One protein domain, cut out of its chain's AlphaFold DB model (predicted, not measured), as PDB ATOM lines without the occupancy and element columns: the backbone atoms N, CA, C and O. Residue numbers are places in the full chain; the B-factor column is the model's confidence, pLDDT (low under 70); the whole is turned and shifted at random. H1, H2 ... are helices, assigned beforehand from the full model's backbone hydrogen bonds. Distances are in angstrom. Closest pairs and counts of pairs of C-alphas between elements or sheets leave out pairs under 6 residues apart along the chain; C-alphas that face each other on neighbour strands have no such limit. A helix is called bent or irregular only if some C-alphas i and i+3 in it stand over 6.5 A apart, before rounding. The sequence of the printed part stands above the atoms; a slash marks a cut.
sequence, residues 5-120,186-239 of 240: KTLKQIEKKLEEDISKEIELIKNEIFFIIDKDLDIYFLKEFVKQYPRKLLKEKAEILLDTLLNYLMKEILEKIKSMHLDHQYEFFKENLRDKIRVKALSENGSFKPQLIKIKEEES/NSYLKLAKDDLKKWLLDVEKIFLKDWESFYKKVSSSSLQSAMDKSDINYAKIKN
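What this domain is: This is residues 5 to 120 and 186 to 239 of the 240 residues of an uncharacterized protein of Thermodesulfobacterium geofontis (UniProt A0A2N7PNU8). What is the main picture? Helices run side by side in a long, thin bundle: H1, the bent H2 and the first part of H5, with short H3 and H4 folding back along H2b. Beyond the body, residues 223 to 239 stick out as an arm, mostly H5. What is it made of? The 170 printed residues are all helix in class, with five named helices, H1 to H5 in chain order, and no named strand; the whole is extended, radius of gyration of the C-alphas 24.0 A, spanning 98 by 28 by 20 A.

How they stand to each other: What touches H5? H5, residues 186 to 237, touches H1, residues 5 to 34, closest C-alphas Leu 189 and Ile 22 at 6.8 A. It touches H4, residues 93 to 102, closest C-alphas Phe 207 and Ile 97 at 6.4 A. How does H2 sit? Assigned as one helix by its hydrogen bonds, H2 is bent, C-alphas 47 and 50 being 7.2 A apart, into H2a, residues 39 to 47, and H2b, residues 50 to 78. H2b touches H1 at a shallow tilt of 22 degrees, opposite ways, closest C-alphas Tyr 68 and Ile 10 at 6.7 A. Are the backbones bonded? Every O i to N i+4 pair is within hydrogen-bond range in H1, H2a, H4 and H3, residues 82 to 91; in H2b 23 of 25 are, in H5 47 of 48.

Where its parts are: Where does H1 begin? C-alpha 5 is at (111.366, 104.506, 290.676); H1 is 43.6 A long. Where does H5 end? C-alpha 237 is at (72.591, 133.281, 283.497); H5 is 76.5 A long.

The domain as a whole: Is anything cut? Residues 121 to 185 are not printed; C-alphas 120 and 186 are 23.2 A apart. Where is confidence low? Residues 116 to 120 and 222 to 239 have pLDDT under 70.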
ATOM      1  N   LYS A   5     110.789 105.212 289.523       89.88
ATOM      2  CA  LYS A   5     111.366 104.506 290.676       89.88
ATOM      3  C   LYS A   5     110.610 103.209 290.974       89.88
ATOM      4  O   LYS A   5     111.247 102.188 291.213       89.88
ATOM      5  N   THR A   6     109.282 103.247 290.923       90.12
ATOM      6  CA  THR A   6     108.414 102.081 291.118       90.12
ATOM      7  C   THR A   6     108.596 101.060 290.001       90.12
ATOM      8  O   THR A   6     108.756  99.879 290.292       90.12
ATOM      9  N   LEU A   7     108.673 101.498 288.738       90.69
ATOM     10  CA  LEU A   7     108.936 100.597 287.607       90.69
ATOM     11  C   LEU A   7     110.256  99.843 287.791       90.69
ATOM     12  O   LEU A   7     110.270  98.619 287.760       90.69
ATOM     13  N   LYS A   8     111.338 100.543 288.153       92.19
ATOM     14  CA  LYS A   8     112.628  99.898 288.466       92.19
ATOM     15  C   LYS A   8     112.537  98.883 289.612       92.19
ATOM     16  O   LYS A   8     113.264  97.893 289.621       92.19
ATOM     17  N   GLN A   9     111.680  99.122 290.606       94.00
ATOM     18  CA  GLN A   9     111.454  98.162 291.691       94.00
ATOM     19  C   GLN A   9     110.683  96.927 291.212       94.00
ATOM     20  O   GLN A   9     111.011  95.820 291.638       94.00
ATOM     21  N   ILE A  10     109.691  97.105 290.336       92.94
ATOM     22  CA  ILE A  10     108.951  96.007 289.703       92.94
ATOM     23  C   ILE A  10     109.892  95.180 288.827       92.94
ATOM     24  O   ILE A  10     109.953  93.969 289.010       92.94
ATOM     25  N   GLU A  11     110.685  95.816 287.963       92.69
ATOM     26  CA  GLU A  11     111.682  95.148 287.116       92.69
ATOM     27  C   GLU A  11     112.677  94.327 287.949       92.69
ATOM     28  O   GLU A  11     112.976  93.180 287.613       92.69
ATOM     29  N   LYS A  12     113.155  94.875 289.075       95.31
ATOM     30  CA  LYS A  12     114.060  94.157 289.981       95.31
ATOM     31  C   LYS A  12     113.390  92.932 290.612       95.31
ATOM     32  O   LYS A  12     113.977  91.854 290.611       95.31
ATOM     33  N   LYS A  13     112.168  93.080 291.138       95.25
ATOM     34  CA  LYS A  13     111.404  91.950 291.699       95.25
ATOM     35  C   LYS A  13     111.139  90.883 290.642       95.25
ATOM     36  O   LYS A  13     111.315  89.700 290.907       95.25
ATOM     37  N   LEU A  14     110.784  91.304 289.432       95.69
ATOM     38  CA  LEU A  14     110.565  90.408 288.309       95.69
ATOM     39  C   LEU A  14     111.838  89.638 287.945       95.69
ATOM     40  O   LEU A  14     111.774  88.446 287.682       95.69
ATOM     41  N   GLU A  15     113.005  90.281 287.964       95.69
ATOM     42  CA  GLU A  15     114.285  89.609 287.725       95.69
ATOM     43  C   GLU A  15     114.616  88.555 288.793       95.69
ATOM     44  O   GLU A  15     115.128  87.476 288.467       95.69
ATOM     45  N   GLU A  16     114.292  88.829 290.057       96.75
ATOM     46  CA  GLU A  16     114.397  87.852 291.142       96.75
ATOM     47  C   GLU A  16     113.434  86.676 290.918       96.75
ATOM     48  O   GLU A  16     113.852  85.521 291.008       96.75
ATOM     49  N   ASP A  17     112.179  86.944 290.556       96.19
ATOM     50  CA  ASP A  17     111.163  85.911 290.323       96.19
ATOM     51  C   ASP A  17     111.474  85.056 289.083       96.19
ATOM     52  O   ASP A  17     111.408  83.828 289.150       96.19
ATOM     53  N   ILE A  18     111.944  85.664 287.988       97.06
ATOM     54  CA  ILE A  18     112.477  84.944 286.821       97.06
ATOM     55  C   ILE A  18     113.620  84.021 287.256       97.06
ATOM     56  O   ILE A  18     113.680  82.864 286.846       97.06
ATOM     57  N   SER A  19     114.551  84.520 288.074       96.62
ATOM     58  CA  SER A  19     115.704  83.729 288.516       96.62
ATOM     59  C   SER A  19     115.275  82.512 289.338       96.62
ATOM     60  O   SER A  19     115.786  81.420 289.091       96.62
ATOM     61  N   LYS A  20     114.303  82.682 290.244       96.56
ATOM     62  CA  LYS A  20     113.721  81.586 291.036       96.56
ATOM     63  C   LYS A  20     113.055  80.542 290.144       96.56
ATOM     64  O   LYS A  20     113.340  79.358 290.285       96.56
ATOM     65  N   GLU A  21     112.212  80.957 289.198       95.50
ATOM     66  CA  GLU A  21     111.516  80.014 288.314       95.50
ATOM     67  C   GLU A  21     112.490  79.240 287.414       95.50
ATOM     68  O   GLU A  21     112.353  78.028 287.249       95.50
ATOM     69  N   ILE A  22     113.530  79.897 286.891       95.50
ATOM     70  CA  ILE A  22     114.586  79.227 286.116       95.50
ATOM     71  C   ILE A  22     115.352  78.210 286.971       95.50
ATOM     72  O   ILE A  22     115.698  77.129 286.486       95.50
ATOM     73  N   GLU A  23     115.615  78.527 288.237       95.88
ATOM     74  CA  GLU A  23     116.260  77.604 289.167       95.88
ATOM     75  C   GLU A  23     115.369  76.398 289.499       95.88
ATOM     76  O   GLU A  23     115.856  75.267 289.487       95.88
ATOM     77  N   LEU A  24     114.064  76.603 289.695       94.62
ATOM     78  CA  LEU A  24     113.098  75.515 289.877       94.62
ATOM     79  C   LEU A  24     113.053  74.591 288.656       94.62
ATOM     80  O   LEU A  24     113.203  73.378 288.810       94.62
ATOM     81  N   ILE A  25     112.950  75.158 287.447       93.75
ATOM     82  CA  ILE A  25     113.004  74.400 286.186       93.75
ATOM     83  C   ILE A  25     114.291  73.567 286.128       93.75
ATOM     84  O   ILE A  25     114.260  72.366 285.849       93.75
ATOM     85  N   LYS A  26     115.442  74.188 286.411       95.31
ATOM     86  CA  LYS A  26     116.743  73.511 286.406       95.31
ATOM     87  C   LYS A  26     116.780  72.345 287.390       95.31
ATOM     88  O   LYS A  26     117.230  71.262 287.017       95.31
ATOM     89  N   ASN A  27     116.335  72.567 288.622       93.56
ATOM     90  CA  ASN A  27     116.368  71.566 289.682       93.56
ATOM     91  C   ASN A  27     115.481  70.367 289.338       93.56
ATOM     92  O   ASN A  27     115.917  69.227 289.488       93.56
ATOM     93  N   GLU A  28     114.290  70.611 288.794       92.81
ATOM     94  CA  GLU A  28     113.375  69.558 288.355       92.81
ATOM     95  C   GLU A  28     113.959  68.727 287.203       92.81
ATOM     96  O   GLU A  28     114.005  67.495 287.270       92.81
ATOM     97  N   ILE A  29     114.495  69.386 286.172       92.81
ATOM     98  CA  ILE A  29     115.136  68.697 285.044       92.81
ATOM     99  C   ILE A  29     116.326  67.866 285.533       92.81
ATOM    100  O   ILE A  29     116.493  66.715 285.131       92.81
ATOM    101  N   PHE A  30     117.169  68.434 286.397       93.88
ATOM    102  CA  PHE A  30     118.369  67.753 286.884       93.88
ATOM    103  C   PHE A  30     118.017  66.553 287.756       93.88
ATOM    104  O   PHE A  30     118.661  65.512 287.616       93.88
ATOM    105  N   PHE A  31     116.973  66.671 288.576       90.12
ATOM    106  CA  PHE A  31     116.443  65.567 289.363       90.12
ATOM    107  C   PHE A  31     116.037  64.388 288.477       90.12
ATOM    108  O   PHE A  31     116.420  63.258 288.775       90.12
ATOM    109  N   ILE A  32     115.321  64.640 287.373       86.56
ATOM    110  CA  ILE A  32     114.889  63.585 286.442       86.56
ATOM    111  C   ILE A  32     116.084  62.990 285.687       86.56
ATOM    112  O   ILE A  32     116.193  61.769 285.597       86.56
ATOM    113  N   ILE A  33     117.025  63.816 285.211       87.75
ATOM    114  CA  ILE A  33     118.249  63.338 284.536       87.75
ATOM    115  C   ILE A  33     119.069  62.404 285.445       87.75
ATOM    116  O   ILE A  33     119.657  61.429 284.970       87.75
ATOM    117  N   ASP A  34     119.119  62.685 286.748       88.06
ATOM    118  CA  ASP A  34     119.875  61.879 287.711       88.06
ATOM    119  C   ASP A  34     119.235  60.532 288.037       88.06
ATOM    120  O   ASP A  34     119.940  59.630 288.498       88.06
ATOM    121  N   LYS A  35     117.940  60.348 287.758       81.50
ATOM    122  CA  LYS A  35     117.276  59.056 287.950       81.50
ATOM    123  C   LYS A  35     117.859  57.993 287.031       81.50
ATOM    124  O   LYS A  35     118.326  58.282 285.926       81.50
ATOM    125  N   ASP A  36     117.827  56.747 287.485       76.88
ATOM    126  CA  ASP A  36     118.271  55.597 286.696       76.88
ATOM    127  C   ASP A  36     117.173  55.180 285.706       76.88
ATOM    128  O   ASP A  36     116.503  54.166 285.863       76.88
ATOM    129  N   LEU A  37     116.915  56.065 284.740       79.69
ATOM    130  CA  LEU A  37     115.927  55.903 283.678       79.69
ATOM    131  C   LEU A  37     116.608  55.559 282.356       79.69
ATOM    132  O   LEU A  37     117.801  55.818 282.166       79.69
ATOM    133  N   ASP A  38     115.811  55.020 281.435       80.62
ATOM    134  CA  ASP A  38     116.243  54.714 280.077       80.62
ATOM    135  C   ASP A  38     116.863  55.940 279.381       80.62
ATOM    136  O   ASP A  38     116.387  57.075 279.493       80.62
ATOM    137  N   ILE A  39     117.958  55.710 278.657       79.69
ATOM    138  CA  ILE A  39     118.754  56.788 278.075       79.69
ATOM    139  C   ILE A  39     118.048  57.448 276.883       79.69
ATOM    140  O   ILE A  39     118.215  58.649 276.672       79.69
ATOM    141  N   TYR A  40     117.225  56.708 276.133       80.75
ATOM    142  CA  TYR A  40     116.428  57.266 275.041       80.75
ATOM    143  C   TYR A  40     115.288  58.116 275.592       80.75
ATOM    144  O   TYR A  40     115.084  59.238 275.122       80.75
ATOM    145  N   PHE A  41     114.625  57.644 276.652       84.00
ATOM    146  CA  PHE A  41     113.654  58.448 277.389       84.00
ATOM    147  C   PHE A  41     114.278  59.761 277.876       84.00
ATOM    148  O   PHE A  41     113.742  60.836 277.611       84.00
ATOM    149  N   LEU A  42     115.440  59.697 278.537       83.19
ATOM    150  CA  LEU A  42     116.120  60.895 279.032       83.19
ATOM    151  C   LEU A  42     116.544  61.841 277.900       83.19
ATOM    152  O   LEU A  42     116.474  63.057 278.068       83.19
ATOM    153  N   LYS A  43     116.942  61.312 276.736       83.75
ATOM    154  CA  LYS A  43     117.271  62.121 275.554       83.75
ATOM    155  C   LYS A  43     116.059  62.930 275.087       83.75
ATOM    156  O   LYS A  43     116.168  64.147 274.938       83.75
ATOM    157  N   GLU A  44     114.914  62.282 274.886       84.62
ATOM    158  CA  GLU A  44     113.691  62.961 274.437       84.62
ATOM    159  C   GLU A  44     113.130  63.907 275.503       84.62
ATOM    160  O   GLU A  44     112.729  65.033 275.197       84.62
ATOM    161  N   PHE A  45     113.217  63.510 276.774       88.31
ATOM    162  CA  PHE A  45     112.902  64.366 277.909       88.31
ATOM    163  C   PHE A  45     113.709  65.672 277.866       88.31
ATOM    164  O   PHE A  45     113.119  66.751 277.892       88.31
ATOM    165  N   VAL A  46     115.038  65.611 277.716       88.50
ATOM    166  CA  VAL A  46     115.893  66.812 277.664       88.50
ATOM    167  C   VAL A  46     115.606  67.678 276.431       88.50
ATOM    168  O   VAL A  46     115.742  68.899 276.510       88.50
ATOM    169  N   LYS A  47     115.185  67.090 275.303       87.56
ATOM    170  CA  LYS A  47     114.839  67.850 274.088       87.56
ATOM    171  C   LYS A  47     113.554  68.665 274.252       87.56
ATOM    172  O   LYS A  47     113.499  69.804 273.792       87.56
ATOM    173  N   GLN A  48     112.529  68.087 274.879       87.44
ATOM    174  CA  GLN A  48     111.169  68.639 274.854       87.44
ATOM    175  C   GLN A  48     110.753  69.296 276.172       87.44
ATOM    176  O   GLN A  48     110.156  70.376 276.178       87.44
ATOM    177  N   TYR A  49     111.064  68.657 277.299       90.19
ATOM    178  CA  TYR A  49     110.512  69.031 278.598       90.19
ATOM    179  C   TYR A  49     110.960  70.414 279.092       90.19
ATOM    180  O   TYR A  49     110.091  71.186 279.500       90.19
ATOM    181  N   PRO A  50     112.249  70.810 278.984       90.81
ATOM    182  CA  PRO A  50     112.681  72.133 279.437       90.81
ATOM    183  C   PRO A  50     111.935  73.266 278.734       90.81
ATOM    184  O   PRO A  50     111.562  74.254 279.360       90.81
ATOM    185  N   ARG A  51     111.672  73.099 277.433       91.00
ATOM    186  CA  ARG A  51     110.932  74.063 276.617       91.00
ATOM    187  C   ARG A  51     109.476  74.180 277.069       91.00
ATOM    188  O   ARG A  51     108.957  75.291 277.157       91.00
ATOM    189  N   LYS A  52     108.828  73.043 277.340       90.38
ATOM    190  CA  LYS A  52     107.444  72.992 277.828       90.38
ATOM    191  C   LYS A  52     107.312  73.722 279.165       90.38
ATOM    192  O   LYS A  52     106.507  74.641 279.267       90.38
ATOM    193  N   LEU A  53     108.151  73.369 280.139       91.94
ATOM    194  CA  LEU A  53     108.117  73.965 281.478       91.94
ATOM    195  C   LEU A  53     108.381  75.465 281.437       91.94
ATOM    196  O   LEU A  53     107.694  76.245 282.081       91.94
ATOM    197  N   LEU A  54     109.349  75.881 280.625       93.69
ATOM    198  CA  LEU A  54     109.668  77.288 280.460       93.69
ATOM    199  C   LEU A  54     108.488  78.090 279.886       93.69
ATOM    200  O   LEU A  54     108.271  79.221 280.310       93.69
ATOM    201  N   LYS A  55     107.706  77.510 278.963       92.94
ATOM    202  CA  LYS A  55     106.479  78.142 278.461       92.94
ATOM    203  C   LYS A  55     105.445  78.300 279.580       92.94
ATOM    204  O   LYS A  55     104.947  79.399 279.778       92.94
ATOM    205  N   GLU A  56     105.181  77.242 280.343       92.50
ATOM    206  CA  GLU A  56     104.236  77.281 281.471       92.50
ATOM    207  C   GLU A  56     104.654  78.319 282.527       92.50
ATOM    208  O   GLU A  56     103.843  79.126 282.978       92.50
ATOM    209  N   LYS A  57     105.946  78.369 282.878       94.00
ATOM    210  CA  LYS A  57     106.469  79.370 283.820       94.00
ATOM    211  C   LYS A  57     106.438  80.791 283.263       94.00
ATOM    212  O   LYS A  57     106.226  81.725 284.031       94.00
ATOM    213  N   ALA A  58     106.603  80.974 281.953       95.31
ATOM    214  CA  ALA A  58     106.461  82.284 281.323       95.31
ATOM    215  C   ALA A  58     105.033  82.835 281.459       95.31
ATOM    216  O   ALA A  58     104.866  84.025 281.713       95.31
ATOM    217  N   GLU A  59     104.012  81.980 281.353       95.06
ATOM    218  CA  GLU A  59     102.609  82.374 281.553       95.06
ATOM    219  C   GLU A  59     102.344  82.805 283.006       95.06
ATOM    220  O   GLU A  59     101.709  83.833 283.242       95.06
ATOM    221  N   ILE A  60     102.913  82.091 283.983       95.31
ATOM    222  CA  ILE A  60     102.836  82.470 285.405       95.31
ATOM    223  C   ILE A  60     103.531  83.815 285.653       95.31
ATOM    224  O   ILE A  60     102.981  84.689 286.320       95.31
ATOM    225  N   LEU A  61     104.734  84.008 285.107       97.06
ATOM    226  CA  LEU A  61     105.491  85.255 285.265       97.06
ATOM    227  C   LEU A  61     104.806  86.444 284.584       97.06
ATOM    228  O   LEU A  61     104.871  87.557 285.105       97.06
ATOM    229  N   LEU A  62     104.113  86.215 283.465       97.31
ATOM    230  CA  LEU A  62     103.246  87.212 282.842       97.31
ATOM    231  C   LEU A  62     102.137  87.643 283.805       97.31
ATOM    232  O   LEU A  62     101.951  88.839 284.024       97.31
ATOM    233  N   ASP A  63     101.421  86.691 284.403       96.69
ATOM    234  CA  ASP A  63     100.375  87.004 285.378       96.69
ATOM    235  C   ASP A  63     100.940  87.769 286.588       96.69
ATOM    236  O   ASP A  63     100.332  88.746 287.032       96.69
ATOM    237  N   THR A  64     102.125  87.394 287.074       96.38
ATOM    238  CA  THR A  64     102.834  88.097 288.153       96.38
ATOM    239  C   THR A  64     103.182  89.539 287.777       96.38
ATOM    240  O   THR A  64     102.865  90.456 288.538       96.38
ATOM    241  N   LEU A  65     103.765  89.767 286.593       97.31
ATOM    242  CA  LEU A  65     104.064  91.108 286.081       97.31
ATOM    243  C   LEU A  65     102.796  91.964 286.004       97.31
ATOM    244  O   LEU A  65     102.763  93.079 286.526       97.31
ATOM    245  N   LEU A  66     101.737  91.436 285.384       96.75
ATOM    246  CA  LEU A  66     100.475  92.157 285.249       96.75
ATOM    247  C   LEU A  66      99.879  92.501 286.614       96.75
ATOM    248  O   LEU A  66      99.359  93.598 286.790       96.75
ATOM    249  N   ASN A  67      99.993  91.611 287.599       96.31
ATOM    250  CA  ASN A  67      99.526  91.874 288.957       96.31
ATOM    251  C   ASN A  67     100.358  92.963 289.660       96.31
ATOM    252  O   ASN A  67      99.778  93.812 290.337       96.31
ATOM    253  N   TYR A  68     101.684  92.988 289.477       95.56
ATOM    254  CA  TYR A  68     102.532  94.071 289.989       95.56
ATOM    255  C   TYR A  68     102.134  95.427 289.400       95.56
ATOM    256  O   TYR A  68     101.918  96.377 290.150       95.56
ATOM    257  N   LEU A  69     101.960  95.507 288.080       94.81
ATOM    258  CA  LEU A  69     101.559  96.746 287.411       94.81
ATOM    259  C   LEU A  69     100.136  97.177 287.796       94.81
ATOM    260  O   LEU A  69      99.887  98.355 288.063       94.81
ATOM    261  N   MET A  70      99.199  96.229 287.867       94.19
ATOM    262  CA  MET A  70      97.816  96.498 288.261       94.19
ATOM    263  C   MET A  70      97.715  97.010 289.691       94.19
ATOM    264  O   MET A  70      96.902  97.894 289.941       94.19
ATOM    265  N   LYS A  71      98.537  96.512 290.621       93.94
ATOM    266  CA  LYS A  71      98.560  97.018 291.998       93.94
ATOM    267  C   LYS A  71      98.819  98.527 292.031       93.94
ATOM    268  O   LYS A  71      98.037  99.264 292.627       93.94
ATOM    269  N   GLU A  72      99.848  98.982 291.319       92.31
ATOM    270  CA  GLU A  72     100.215 100.403 291.245       92.31
ATOM    271  C   GLU A  72      99.144 101.257 290.554       92.31
ATOM    272  O   GLU A  72      98.891 102.403 290.931       92.31
ATOM    273  N   ILE A  73      98.492 100.713 289.522       91.25
ATOM    274  CA  ILE A  73      97.410 101.415 288.826       91.25
ATOM    275  C   ILE A  73      96.168 101.526 289.704       91.25
ATOM    276  O   ILE A  73      95.575 102.601 289.773       91.25
ATOM    277  N   LEU A  74      95.777 100.450 290.384       91.06
ATOM    278  CA  LEU A  74      94.585 100.429 291.227       91.06
ATOM    279  C   LEU A  74      94.685 101.444 292.367       91.06
ATOM    280  O   LEU A  74      93.688 102.081 292.695       91.06
ATOM    281  N   GLU A  75      95.875 101.653 292.933       90.62
ATOM    282  CA  GLU A  75      96.102 102.708 293.927       90.62
ATOM    283  C   GLU A  75      95.834 104.109 293.357       90.62
ATOM    284  O   GLU A  75      95.190 104.927 294.012       90.62
ATOM    285  N   LYS A  76      96.222 104.369 292.102       86.88
ATOM    286  CA  LYS A  76      95.933 105.646 291.427       86.88
ATOM    287  C   LYS A  76      94.455 105.774 291.066       86.88
ATOM    288  O   LYS A  76      93.867 106.826 291.304       86.88
ATOM    289  N   ILE A  77      93.838 104.719 290.536       88.19
ATOM    290  CA  ILE A  77      92.415 104.704 290.162       88.19
ATOM    291  C   ILE A  77      91.519 104.977 291.374       88.19
ATOM    292  O   ILE A  77      90.579 105.753 291.252       88.19
ATOM    293  N   LYS A  78      91.839 104.432 292.556       88.56
ATOM    294  CA  LYS A  78      91.072 104.670 293.795       88.56
ATOM    295  C   LYS A  78      90.917 106.152 294.154       88.56
ATOM    296  O   LYS A  78      89.916 106.519 294.756       88.56
ATOM    297  N   SER A  79      91.891 106.988 293.791       86.56
ATOM    298  CA  SER A  79      91.840 108.440 294.019       86.56
ATOM    299  C   SER A  79      91.066 109.230 292.955       86.56
ATOM    300  O   SER A  79      90.893 110.438 293.099       86.56
ATOM    301  N   MET A  80      90.601 108.585 291.880       86.75
ATOM    302  CA  MET A  80      89.859 109.245 290.801       86.75
ATOM    303  C   MET A  80      88.353 109.298 291.072       86.75
ATOM    304  O   MET A  80      87.830 108.562 291.908       86.75
ATOM    305  N   HIS A  81      87.643 110.133 290.307       88.75
ATOM    306  CA  HIS A  81      86.180 110.189 290.311       88.75
ATOM    307  C   HIS A  81      85.556 108.818 289.994       88.75
ATOM    308  O   HIS A  81      86.105 108.065 289.187       88.75
ATOM    309  N   LEU A  82      84.398 108.511 290.591       88.19
ATOM    310  CA  LEU A  82      83.729 107.207 290.463       88.19
ATOM    311  C   LEU A  82      83.492 106.796 289.003       88.19
ATOM    312  O   LEU A  82      83.738 105.644 288.651       88.19
ATOM    313  N   ASP A  83      83.117 107.742 288.141       87.38
ATOM    314  CA  ASP A  83      82.919 107.482 286.707       87.38
ATOM    315  C   ASP A  83      84.201 106.978 286.027       87.38
ATOM    316  O   ASP A  83      84.170 106.042 285.231       87.38
ATOM    317  N   HIS A  84      85.359 107.540 286.388       87.44
ATOM    318  CA  HIS A  84      86.653 107.118 285.848       87.44
ATOM    319  C   HIS A  84      87.059 105.733 286.359       87.44
ATOM    320  O   HIS A  84      87.661 104.954 285.618       87.44
ATOM    321  N   GLN A  85      86.717 105.411 287.611       87.62
ATOM    322  CA  GLN A  85      86.933 104.072 288.162       87.62
ATOM    323  C   GLN A  85      86.092 103.042 287.405       87.62
ATOM    324  O   GLN A  85      86.607 102.004 286.996       87.62
ATOM    325  N   TYR A  86      84.817 103.346 287.164       88.31
ATOM    326  CA  TYR A  86      83.916 102.467 286.427       88.31
ATOM    327  C   TYR A  86      84.387 102.221 284.986       88.31
ATOM    328  O   TYR A  86      84.447 101.072 284.544       88.31
ATOM    329  N   GLU A  87      84.804 103.271 284.274       89.31
ATOM    330  CA  GLU A  87      85.367 103.142 282.925       89.31
ATOM    331  C   GLU A  87      86.667 102.324 282.907       89.31
ATOM    332  O   GLU A  87      86.870 101.513 282.003       89.31
ATOM    333  N   PHE A  88      87.522 102.449 283.928       90.00
ATOM    334  CA  PHE A  88      88.717 101.609 284.052       90.00
ATOM    335  C   PHE A  88      88.373 100.116 284.143       90.00
ATOM    336  O   PHE A  88      88.981  99.293 283.455       90.00
ATOM    337  N   PHE A  89      87.383  99.757 284.964       89.06
ATOM    338  CA  PHE A  89      86.976  98.359 285.118       89.06
ATOM    339  C   PHE A  89      86.335  97.789 283.848       89.06
ATOM    340  O   PHE A  89      86.584  96.630 283.521       89.06
ATOM    341  N   LYS A  90      85.583  98.598 283.091       90.56
ATOM    342  CA  LYS A  90      85.080  98.199 281.765       90.56
ATOM    343  C   LYS A  90      86.197  97.951 280.760       90.56
ATOM    344  O   LYS A  90      86.094  97.040 279.942       90.56
ATOM    345  N   GLU A  91      87.248  98.767 280.796       88.56
ATOM    346  CA  GLU A  91      88.358  98.658 279.853       88.56
ATOM    347  C   GLU A  91      89.089  97.311 280.000       88.56
ATOM    348  O   GLU A  91      89.630  96.820 279.012       88.56
ATOM    349  N   ASN A  92      89.077  96.708 281.197       90.00
ATOM    350  CA  ASN A  92      89.701  95.421 281.525       90.00
ATOM    351  C   ASN A  92      91.113  95.262 280.922       90.00
ATOM    352  O   ASN A  92      91.429  94.324 280.183       90.00
ATOM    353  N   LEU A  93      91.967  96.243 281.229       90.25
ATOM    354  CA  LEU A  93      93.310  96.369 280.665       90.25
ATOM    355  C   LEU A  93      94.162  95.109 280.889       90.25
ATOM    356  O   LEU A  93      94.849  94.650 279.976       90.25
ATOM    357  N   ARG A  94      94.084  94.527 282.093       93.38
ATOM    358  CA  ARG A  94      94.822  93.315 282.468       93.38
ATOM    359  C   ARG A  94      94.540  92.173 281.494       93.38
ATOM    360  O   ARG A  94      95.479  91.597 280.947       93.38
ATOM    361  N   ASP A  95      93.266  91.867 281.261       94.19
ATOM    362  CA  ASP A  95      92.893  90.724 280.430       94.19
ATOM    363  C   ASP A  95      93.160  90.988 278.949       94.19
ATOM    364  O   ASP A  95      93.637  90.091 278.255       94.19
ATOM    365  N   LYS A  96      92.968  92.224 278.466       93.81
ATOM    366  CA  LYS A  96      93.343  92.607 277.093       93.81
ATOM    367  C   LYS A  96      94.824  92.350 276.813       93.81
ATOM    368  O   LYS A  96      95.165  91.720 275.809       93.81
ATOM    369  N   ILE A  97      95.702  92.804 277.708       94.25
ATOM    370  CA  ILE A  97      97.147  92.602 277.565       94.25
ATOM    371  C   ILE A  97      97.503  91.122 277.688       94.25
ATOM    372  O   ILE A  97      98.277  90.622 276.872       94.25
ATOM    373  N   ARG A  98      96.906  90.403 278.645       95.38
ATOM    374  CA  ARG A  98      97.126  88.964 278.829       95.38
ATOM    375  C   ARG A  98      96.768  88.170 277.575       95.38
ATOM    376  O   ARG A  98      97.596  87.416 277.076       95.38
ATOM    377  N   VAL A  99      95.574  88.378 277.019       94.50
ATOM    378  CA  VAL A  99      95.116  87.701 275.794       94.50
ATOM    379  C   VAL A  99      96.049  88.008 274.623       94.50
ATOM    380  O   VAL A  99      96.445  87.106 273.888       94.50
ATOM    381  N   LYS A 100      96.470  89.269 274.475       92.94
ATOM    382  CA  LYS A 100      97.415  89.667 273.428       92.94
ATOM    383  C   LYS A 100      98.778  88.991 273.595       92.94
ATOM    384  O   LYS A 100      99.316  88.474 272.616       92.94
ATOM    385  N   ALA A 101      99.310  88.953 274.815       92.75
ATOM    386  CA  ALA A 101     100.587  88.324 275.138       92.75
ATOM    387  C   ALA A 101     100.551  86.792 275.009       92.75
ATOM    388  O   ALA A 101     101.588  86.190 274.773       92.75
ATOM    389  N   LEU A 102      99.380  86.158 275.107       92.38
ATOM    390  CA  LEU A 102      99.212  84.708 274.926       92.38
ATOM    391  C   LEU A 102      98.746  84.306 273.519       92.38
ATOM    392  O   LEU A 102      98.640  83.118 273.220       92.38
ATOM    393  N   SER A 103      98.500  85.276 272.637       91.62
ATOM    394  CA  SER A 103      98.128  85.016 271.246       91.62
ATOM    395  C   SER A 103      99.234  84.286 270.473       91.62
ATOM    396  O   SER A 103     100.405  84.271 270.864       91.62
ATOM    397  N   GLU A 104      98.887  83.712 269.322       83.31
ATOM    398  CA  GLU A 104      99.836  82.962 268.491       83.31
ATOM    399  C   GLU A 104     101.092  83.771 268.127       83.31
ATOM    400  O   GLU A 104     102.196  83.226 268.110       83.31
ATOM    401  N   ASN A 105     100.942  85.080 267.916       82.88
ATOM    402  CA  ASN A 105     102.039  85.982 267.557       82.88
ATOM    403  C   ASN A 105     102.677  86.687 268.764       82.88
ATOM    404  O   ASN A 105     103.786  87.197 268.638       82.88
ATOM    405  N   GLY A 106     101.993  86.728 269.911       80.25
ATOM    406  CA  GLY A 106     102.479  87.385 271.129       80.25
ATOM    407  C   GLY A 106     103.142  86.446 272.135       80.25
ATOM    408  O   GLY A 106     103.936  86.909 272.950       80.25
ATOM    409  N   SER A 107     102.835  85.147 272.077       89.44
ATOM    410  CA  SER A 107     103.289  84.157 273.057       89.44
ATOM    411  C   SER A 107     104.804  83.991 273.098       89.44
ATOM    412  O   SER A 107     105.499  84.036 272.080       89.44
ATOM    413  N   PHE A 108     105.318  83.739 274.302       92.19
ATOM    414  CA  PHE A 108     106.714  83.388 274.491       92.19
ATOM    415  C   PHE A 108     107.019  82.045 273.810       92.19
ATOM    416  O   PHE A 108     106.468  80.999 274.170       92.19
ATOM    417  N   LYS A 109     107.903  82.071 272.806       89.00
ATOM    418  CA  LYS A 109     108.313  80.896 272.024       89.00
ATOM    419  C   LYS A 109     109.775  80.568 272.311       89.00
ATOM    420  O   LYS A 109     110.654  80.999 271.564       89.00
ATOM    421  N   PRO A 110     110.056  79.795 273.371       88.19
ATOM    422  CA  PRO A 110     111.423  79.434 273.687       88.19
ATOM    423  C   PRO A 110     112.037  78.581 272.578       88.19
ATOM    424  O   PRO A 110     111.370  77.720 271.984       88.19
ATOM    425  N   GLN A 111     113.322  78.832 272.318       85.81
ATOM    426  CA  GLN A 111     114.089  78.129 271.295       85.81
ATOM    427  C   GLN A 111     114.138  76.620 271.578       85.81
ATOM    428  O   GLN A 111     113.957  76.165 272.712       85.81
ATOM    429  N   LEU A 112     114.393  75.832 270.535       83.19
ATOM    430  CA  LEU A 112     114.626  74.399 270.682       83.19
ATOM    431  C   LEU A 112     115.991  74.153 271.333       83.19
ATOM    432  O   LEU A 112     116.995  74.754 270.942       83.19
ATOM    433  N   ILE A 113     116.039  73.225 272.291       83.19
ATOM    434  CA  ILE A 113     117.306  72.728 272.826       83.19
ATOM    435  C   ILE A 113     118.038  71.966 271.716       83.19
ATOM    436  O   ILE A 113     117.546  70.974 271.179       83.19
ATOM    437  N   LYS A 114     119.251  72.418 271.391       77.25
ATOM    438  CA  LYS A 114     120.171  71.690 270.512       77.25
ATOM    439  C   LYS A 114     121.025  70.755 271.363       77.25
ATOM    440  O   LYS A 114     122.047  71.171 271.910       77.25
ATOM    441  N   ILE A 115     120.606  69.498 271.484       74.56
ATOM    442  CA  ILE A 115     121.452  68.455 272.073       74.56
ATOM    443  C   ILE A 115     122.488  68.054 271.028       74.56
ATOM    444  O   ILE A 115     122.117  67.585 269.956       74.56
ATOM    445  N   LYS A 116     123.782  68.223 271.328       67.38
ATOM    446  CA  LYS A 116     124.825  67.599 270.503       67.38
ATOM    447  C   LYS A 116     124.705  66.085 270.657       67.38
ATOM    448  O   LYS A 116     124.877  65.572 271.763       67.38
ATOM    449  N   GLU A 117     124.381  65.403 269.569       57.78
ATOM    450  CA  GLU A 117     124.334  63.949 269.524       57.78
ATOM    451  C   GLU A 117     125.769  63.429 269.447       57.78
ATOM    452  O   GLU A 117     126.448  63.572 268.436       57.78
ATOM    453  N   GLU A 118     126.268  62.841 270.530       53.75
ATOM    454  CA  GLU A 118     127.391  61.916 270.402       53.75
ATOM    455  C   GLU A 118     126.825  60.579 269.898       53.75
ATOM    456  O   GLU A 118     126.660  59.638 270.674       53.75
ATOM    457  N   GLU A 119     126.502  60.499 268.600       45.41
ATOM    458  CA  GLU A 119     126.075  59.256 267.919       45.41
ATOM    459  C   GLU A 119     127.042  58.099 268.226       45.41
ATOM    460  O   GLU A 119     126.632  56.971 268.489       45.41
ATOM    461  N   SER A 120     128.338  58.403 268.373       45.19
ATOM    462  CA  SER A 120     129.355  57.396 268.689       45.19
ATOM    463  C   SER A 120     129.205  56.724 270.061       45.19
ATOM    464  O   SER A 120     129.790  55.659 270.271       45.19
ATOM    465  N   ASN A 186     121.703  73.773 281.187       94.12
ATOM    466  CA  ASN A 186     122.101  74.978 281.914       94.12
ATOM    467  C   ASN A 186     122.437  76.139 280.964       94.12
ATOM    468  O   ASN A 186     122.052  77.277 281.217       94.12
ATOM    469  N   SER A 187     123.125  75.854 279.855       92.62
ATOM    470  CA  SER A 187     123.404  76.859 278.823       92.62
ATOM    471  C   SER A 187     122.121  77.362 278.164       92.62
ATOM    472  O   SER A 187     121.979  78.562 277.943       92.62
ATOM    473  N   TYR A 188     121.193  76.456 277.865       93.00
ATOM    474  CA  TYR A 188     119.894  76.791 277.301       93.00
ATOM    475  C   TYR A 188     119.075  77.676 278.241       93.00
ATOM    476  O   TYR A 188     118.622  78.735 277.828       93.00
ATOM    477  N   LEU A 189     118.937  77.278 279.508       94.38
ATOM    478  CA  LEU A 189     118.170  78.020 280.508       94.38
ATOM    479  C   LEU A 189     118.744  79.419 280.749       94.38
ATOM    480  O   LEU A 189     117.986  80.353 280.983       94.38
ATOM    481  N   LYS A 190     120.068  79.586 280.642       93.75
ATOM    482  CA  LYS A 190     120.703  80.905 280.728       93.75
ATOM    483  C   LYS A 190     120.273  81.825 279.580       93.75
ATOM    484  O   LYS A 190     119.903  82.957 279.845       93.75
ATOM    485  N   LEU A 191     120.282  81.336 278.338       92.88
ATOM    486  CA  LEU A 191     119.827  82.115 277.177       92.88
ATOM    487  C   LEU A 191     118.323  82.394 277.244       92.88
ATOM    488  O   LEU A 191     117.874  83.518 277.055       92.88
ATOM    489  N   ALA A 192     117.549  81.368 277.590       93.94
ATOM    490  CA  ALA A 192     116.110  81.465 277.762       93.94
ATOM    491  C   ALA A 192     115.700  82.487 278.830       93.94
ATOM    492  O   ALA A 192     114.675  83.141 278.670       93.94
ATOM    493  N   LYS A 193     116.484  82.630 279.905       95.38
ATOM    494  CA  LYS A 193     116.261  83.642 280.941       95.38
ATOM    495  C   LYS A 193     116.272  85.053 280.353       95.38
ATOM    496  O   LYS A 193     115.391  85.850 280.670       95.38
ATOM    497  N   ASP A 194     117.251  85.349 279.504       94.38
ATOM    498  CA  ASP A 194     117.403  86.668 278.890       94.38
ATOM    499  C   ASP A 194     116.278  86.935 277.877       94.38
ATOM    500  O   ASP A 194     115.666  88.007 277.900       94.38
ATOM    501  N   ASP A 195     115.933  85.936 277.058       94.25
ATOM    502  CA  ASP A 195     114.803  86.006 276.122       94.25
ATOM    503  C   ASP A 195     113.470  86.227 276.859       94.25
ATOM    504  O   ASP A 195     112.655  87.056 276.449       94.25
ATOM    505  N   LEU A 196     113.256  85.518 277.973       96.19
ATOM    506  CA  LEU A 196     112.062  85.641 278.810       96.19
ATOM    507  C   LEU A 196     111.964  87.027 279.451       96.19
ATOM    508  O   LEU A 196     110.906  87.653 279.402       96.19
ATOM    509  N   LYS A 197     113.074  87.533 280.003       96.25
ATOM    510  CA  LYS A 197     113.148  88.890 280.556       96.25
ATOM    511  C   LYS A 197     112.781  89.921 279.495       96.25
ATOM    512  O   LYS A 197     111.955  90.793 279.748       96.25
ATOM    513  N   LYS A 198     113.357  89.805 278.298       95.56
ATOM    514  CA  LYS A 198     113.068  90.716 277.188       95.56
ATOM    515  C   LYS A 198     111.590  90.688 276.797       95.56
ATOM    516  O   LYS A 198     110.983  91.747 276.678       95.56
ATOM    517  N   TRP A 199     111.011  89.497 276.648       96.81
ATOM    518  CA  TRP A 199     109.595  89.340 276.316       96.81
ATOM    519  C   TRP A 199     108.678  89.985 277.367       96.81
ATOM    520  O   TRP A 199     107.776  90.739 277.005       96.81
ATOM    521  N   LEU A 200     108.946  89.773 278.659       96.94
ATOM    522  CA  LEU A 200     108.175  90.391 279.745       96.94
ATOM    523  C   LEU A 200     108.286  91.925 279.744       96.94
ATOM    524  O   LEU A 200     107.275  92.606 279.896       96.94
ATOM    525  N   LEU A 201     109.479  92.480 279.506       95.38
ATOM    526  CA  LEU A 201     109.673  93.933 279.395       95.38
ATOM    527  C   LEU A 201     108.950  94.528 278.179       95.38
ATOM    528  O   LEU A 201     108.476  95.664 278.221       95.38
ATOM    529  N   ASP A 202     108.845  93.786 277.080       95.38
ATOM    530  CA  ASP A 202     108.067  94.232 275.927       95.38
ATOM    531  C   ASP A 202     106.560  94.221 276.230       95.38
ATOM    532  O   ASP A 202     105.858  95.158 275.844       95.38
ATOM    533  N   VAL A 203     106.065  93.245 277.000       96.00
ATOM    534  CA  VAL A 203     104.681  93.255 277.510       96.00
ATOM    535  C   VAL A 203     104.439  94.437 278.452       96.00
ATOM    536  O   VAL A 203     103.416  95.112 278.319       96.00
ATOM    537  N   GLU A 204     105.379  94.741 279.353       95.25
ATOM    538  CA  GLU A 204     105.308  95.913 280.233       95.25
ATOM    539  C   GLU A 204     105.150  97.210 279.428       95.25
ATOM    540  O   GLU A 204     104.257  98.009 279.708       95.25
ATOM    541  N   LYS A 205     105.945  97.405 278.369       94.44
ATOM    542  CA  LYS A 205     105.827  98.591 277.502       94.44
ATOM    543  C   LYS A 205     104.448  98.708 276.858       94.44
ATOM    544  O   LYS A 205     103.904  99.810 276.786       94.44
ATOM    545  N   ILE A 206     103.885  97.596 276.376       94.56
ATOM    546  CA  ILE A 206     102.538  97.590 275.786       94.56
ATOM    547  C   ILE A 206     101.512  97.978 276.853       94.56
ATOM    548  O   ILE A 206     100.681  98.851 276.612       94.56
ATOM    549  N   PHE A 207     101.611  97.389 278.044       94.75
ATOM    550  CA  PHE A 207     100.728  97.703 279.160       94.75
ATOM    551  C   PHE A 207     100.788  99.191 279.538       94.75
ATOM    552  O   PHE A 207      99.751  99.838 279.680       94.75
ATOM    553  N   LEU A 208     101.991  99.761 279.657       94.12
ATOM    554  CA  LEU A 208     102.183 101.175 279.991       94.12
ATOM    555  C   LEU A 208     101.615 102.110 278.918       94.12
ATOM    556  O   LEU A 208     101.012 103.129 279.258       94.12
ATOM    557  N   LYS A 209     101.761 101.756 277.637       93.88
ATOM    558  CA  LYS A 209     101.196 102.518 276.517       93.88
ATOM    559  C   LYS A 209      99.666 102.519 276.539       93.88
ATOM    560  O   LYS A 209      99.045 103.568 276.344       93.88
ATOM    561  N   ASP A 210      99.058 101.364 276.777       92.81
ATOM    562  CA  ASP A 210      97.601 101.237 276.824       92.81
ATOM    563  C   ASP A 210      97.038 101.954 278.068       92.81
ATOM    564  O   ASP A 210      96.034 102.661 277.979       92.81
ATOM    565  N   TRP A 211      97.750 101.895 279.200       92.38
ATOM    566  CA  TRP A 211      97.439 102.689 280.392       92.38
ATOM    567  C   TRP A 211      97.516 104.201 280.142       92.38
ATOM    568  O   TRP A 211      96.613 104.944 280.531       92.38
ATOM    569  N   GLU A 212      98.572 104.683 279.484       91.56
ATOM    570  CA  GLU A 212      98.709 106.101 279.146       91.56
ATOM    571  C   GLU A 212      97.573 106.566 278.223       91.56
ATOM    572  O   GLU A 212      97.013 107.647 278.410       91.56
ATOM    573  N   SER A 213      97.199 105.723 277.259       90.88
ATOM    574  CA  SER A 213      96.099 105.987 276.326       90.88
ATOM    575  C   SER A 213      94.759 106.090 277.056       90.88
ATOM    576  O   SER A 213      94.006 107.041 276.829       90.88
ATOM    577  N   PHE A 214      94.492 105.172 277.990       90.31
ATOM    578  CA  PHE A 214      93.326 105.240 278.869       90.31
ATOM    579  C   PHE A 214      93.312 106.539 279.684       90.31
ATOM    580  O   PHE A 214      92.326 107.275 279.671       90.31
ATOM    581  N   TYR A 215      94.426 106.867 280.344       86.44
ATOM    582  CA  TYR A 215      94.516 108.051 281.197       86.44
ATOM    583  C   TYR A 215      94.267 109.350 280.417       86.44
ATOM    584  O   TYR A 215      93.553 110.235 280.897       86.44
ATOM    585  N   LYS A 216      94.811 109.461 279.197       87.88
ATOM    586  CA  LYS A 216      94.572 110.605 278.302       87.88
ATOM    587  C   LYS A 216      93.097 110.724 277.924       87.88
ATOM    588  O   LYS A 216      92.541 111.805 278.084       87.88
ATOM    589  N   LYS A 217      92.466 109.620 277.501       87.31
ATOM    590  CA  LYS A 217      91.041 109.569 277.124       87.31
ATOM    591  C   LYS A 217      90.135 110.052 278.257       87.31
ATOM    592  O   LYS A 217      89.231 110.856 278.042       87.31
ATOM    593  N   VAL A 218      90.397 109.576 279.470       84.94
ATOM    594  CA  VAL A 218      89.613 109.937 280.652       84.94
ATOM    595  C   VAL A 218      89.824 111.408 281.022       84.94
ATOM    596  O   VAL A 218      88.856 112.146 281.203       84.94
ATOM    597  N   SER A 219      91.073 111.877 281.028       77.50
ATOM    598  CA  SER A 219      91.400 113.273 281.345       77.50
ATOM    599  C   SER A 219      90.754 114.257 280.358       77.50
ATOM    600  O   SER A 219      90.160 115.245 280.785       77.50
ATOM    601  N   SER A 220      90.788 113.969 279.051       76.25
ATOM    602  CA  SER A 220      90.150 114.818 278.035       76.25
ATOM    603  C   SER A 220      88.624 114.823 278.150       76.25
ATOM    604  O   SER A 220      88.013 115.883 278.053       76.25
ATOM    605  N   SER A 221      88.005 113.669 278.428       70.44
ATOM    606  CA  SER A 221      86.547 113.582 278.600       70.44
ATOM    607  C   SER A 221      86.043 114.369 279.816       70.44
ATOM    608  O   SER A 221      85.002 115.022 279.745       70.44
ATOM    609  N   SER A 222      86.821 114.390 280.904       62.72
ATOM    610  CA  SER A 222      86.485 115.159 282.104       62.72
ATOM    611  C   SER A 222      86.533 116.674 281.864       62.72
ATOM    612  O   SER A 222      85.616 117.379 282.285       62.72
ATOM    613  N   LEU A 223      87.525 117.164 281.106       57.69
ATOM    614  CA  LEU A 223      87.628 118.571 280.700       57.69
ATOM    615  C   LEU A 223      86.460 118.992 279.804       57.69
ATOM    616  O   LEU A 223      85.856 120.034 280.044       57.69
ATOM    617  N   GLN A 224      86.093 118.158 278.830       58.84
ATOM    618  CA  GLN A 224      84.969 118.432 277.932       58.84
ATOM    619  C   GLN A 224      83.644 118.516 278.704       58.84
ATOM    620  O   GLN A 224      82.900 119.479 278.558       58.84
ATOM    621  N   SER A 225      83.405 117.577 279.627       59.16
ATOM    622  CA  SER A 225      82.198 117.576 280.465       59.16
ATOM    623  C   SER A 225      82.105 118.775 281.423       59.16
ATOM    624  O   SER A 225      81.004 119.197 281.785       59.16
ATOM    625  N   ALA A 226      83.247 119.326 281.849       58.66
ATOM    626  CA  ALA A 226      83.304 120.521 282.682       58.66
ATOM    627  C   ALA A 226      83.023 121.793 281.867       58.66
ATOM    628  O   ALA A 226      82.286 122.654 282.348       58.66
ATOM    629  N   MET A 227      83.547 121.879 280.639       55.12
ATOM    630  CA  MET A 227      83.271 122.978 279.705       55.12
ATOM    631  C   MET A 227      81.798 122.997 279.275       55.12
ATOM    632  O   MET A 227      81.143 124.031 279.383       55.12
ATOM    633  N   ASP A 228      81.225 121.839 278.934       56.69
ATOM    634  CA  ASP A 228      79.804 121.741 278.573       56.69
ATOM    635  C   ASP A 228      78.891 122.171 279.738       56.69
ATOM    636  O   ASP A 228      77.900 122.877 279.547       56.69
ATOM    637  N   LYS A 229      79.237 121.814 280.986       58.19
ATOM    638  CA  LYS A 229      78.496 122.265 282.181       58.19
ATOM    639  C   LYS A 229      78.660 123.760 282.458       58.19
ATOM    640  O   LYS A 229      77.698 124.383 282.916       58.19
ATOM    641  N   SER A 230      79.836 124.346 282.211       57.25
ATOM    642  CA  SER A 230      80.004 125.798 282.333       57.25
ATOM    643  C   SER A 230      79.190 126.537 281.280       57.25
ATOM    644  O   SER A 230      78.511 127.499 281.628       57.25
ATOM    645  N   ASP A 231      79.163 126.049 280.041       54.56
ATOM    646  CA  ASP A 231      78.417 126.676 278.947       54.56
ATOM    647  C   ASP A 231      76.900 126.618 279.183       54.56
ATOM    648  O   ASP A 231      76.198 127.608 278.964       54.56
ATOM    649  N   ILE A 232      76.391 125.518 279.756       57.66
ATOM    650  CA  ILE A 232      74.990 125.409 280.199       57.66
ATOM    651  C   ILE A 232      74.673 126.415 281.322       57.66
ATOM    652  O   ILE A 232      73.604 127.031 281.317       57.66
ATOM    653  N   ASN A 233      75.585 126.617 282.279       54.44
ATOM    654  CA  ASN A 233      75.391 127.595 283.354       54.44
ATOM    655  C   ASN A 233      75.472 129.044 282.844       54.44
ATOM    656  O   ASN A 233      74.645 129.865 283.236       54.44
ATOM    657  N   TYR A 234      76.390 129.357 281.926       48.84
ATOM    658  CA  TYR A 234      76.459 130.672 281.276       48.84
ATOM    659  C   TYR A 234      75.207 130.972 280.439       48.84
ATOM    660  O   TYR A 234      74.701 132.095 280.479       48.84
ATOM    661  N   ALA A 235      74.662 129.979 279.730       54.00
ATOM    662  CA  ALA A 235      73.415 130.126 278.980       54.00
ATOM    663  C   ALA A 235      72.194 130.353 279.893       54.00
ATOM    664  O   ALA A 235      71.301 131.122 279.542       54.00
ATOM    665  N   LYS A 236      72.164 129.743 281.086       50.62
ATOM    666  CA  LYS A 236      71.119 129.999 282.094       50.62
ATOM    667  C   LYS A 236      71.196 131.397 282.708       50.62
ATOM    668  O   LYS A 236      70.153 131.972 282.986       50.62
ATOM    669  N   ILE A 237      72.396 131.946 282.901       50.69
ATOM    670  CA  ILE A 237      72.591 133.281 283.497       50.69
ATOM    671  C   ILE A 237      72.257 134.407 282.503       50.69
ATOM    672  O   ILE A 237      71.816 135.467 282.923       50.69
ATOM    673  N   LYS A 238      72.419 134.189 281.190       48.84
ATOM    674  CA  LYS A 238      72.051 135.177 280.153       48.84
ATOM    675  C   LYS A 238      70.554 135.240 279.815       48.84
ATOM    676  O   LYS A 238      70.156 136.154 279.102       48.84
ATOM    677  N   ASN A 239      69.752 134.280 280.280       46.78
ATOM    678  CA  ASN A 239      68.307 134.196 280.021       46.78
ATOM    679  C   ASN A 239      67.447 134.632 281.231       46.78
ATOM    680  O   ASN A 239      66.276 134.261 281.311       46.78
TER     681      ASN A 239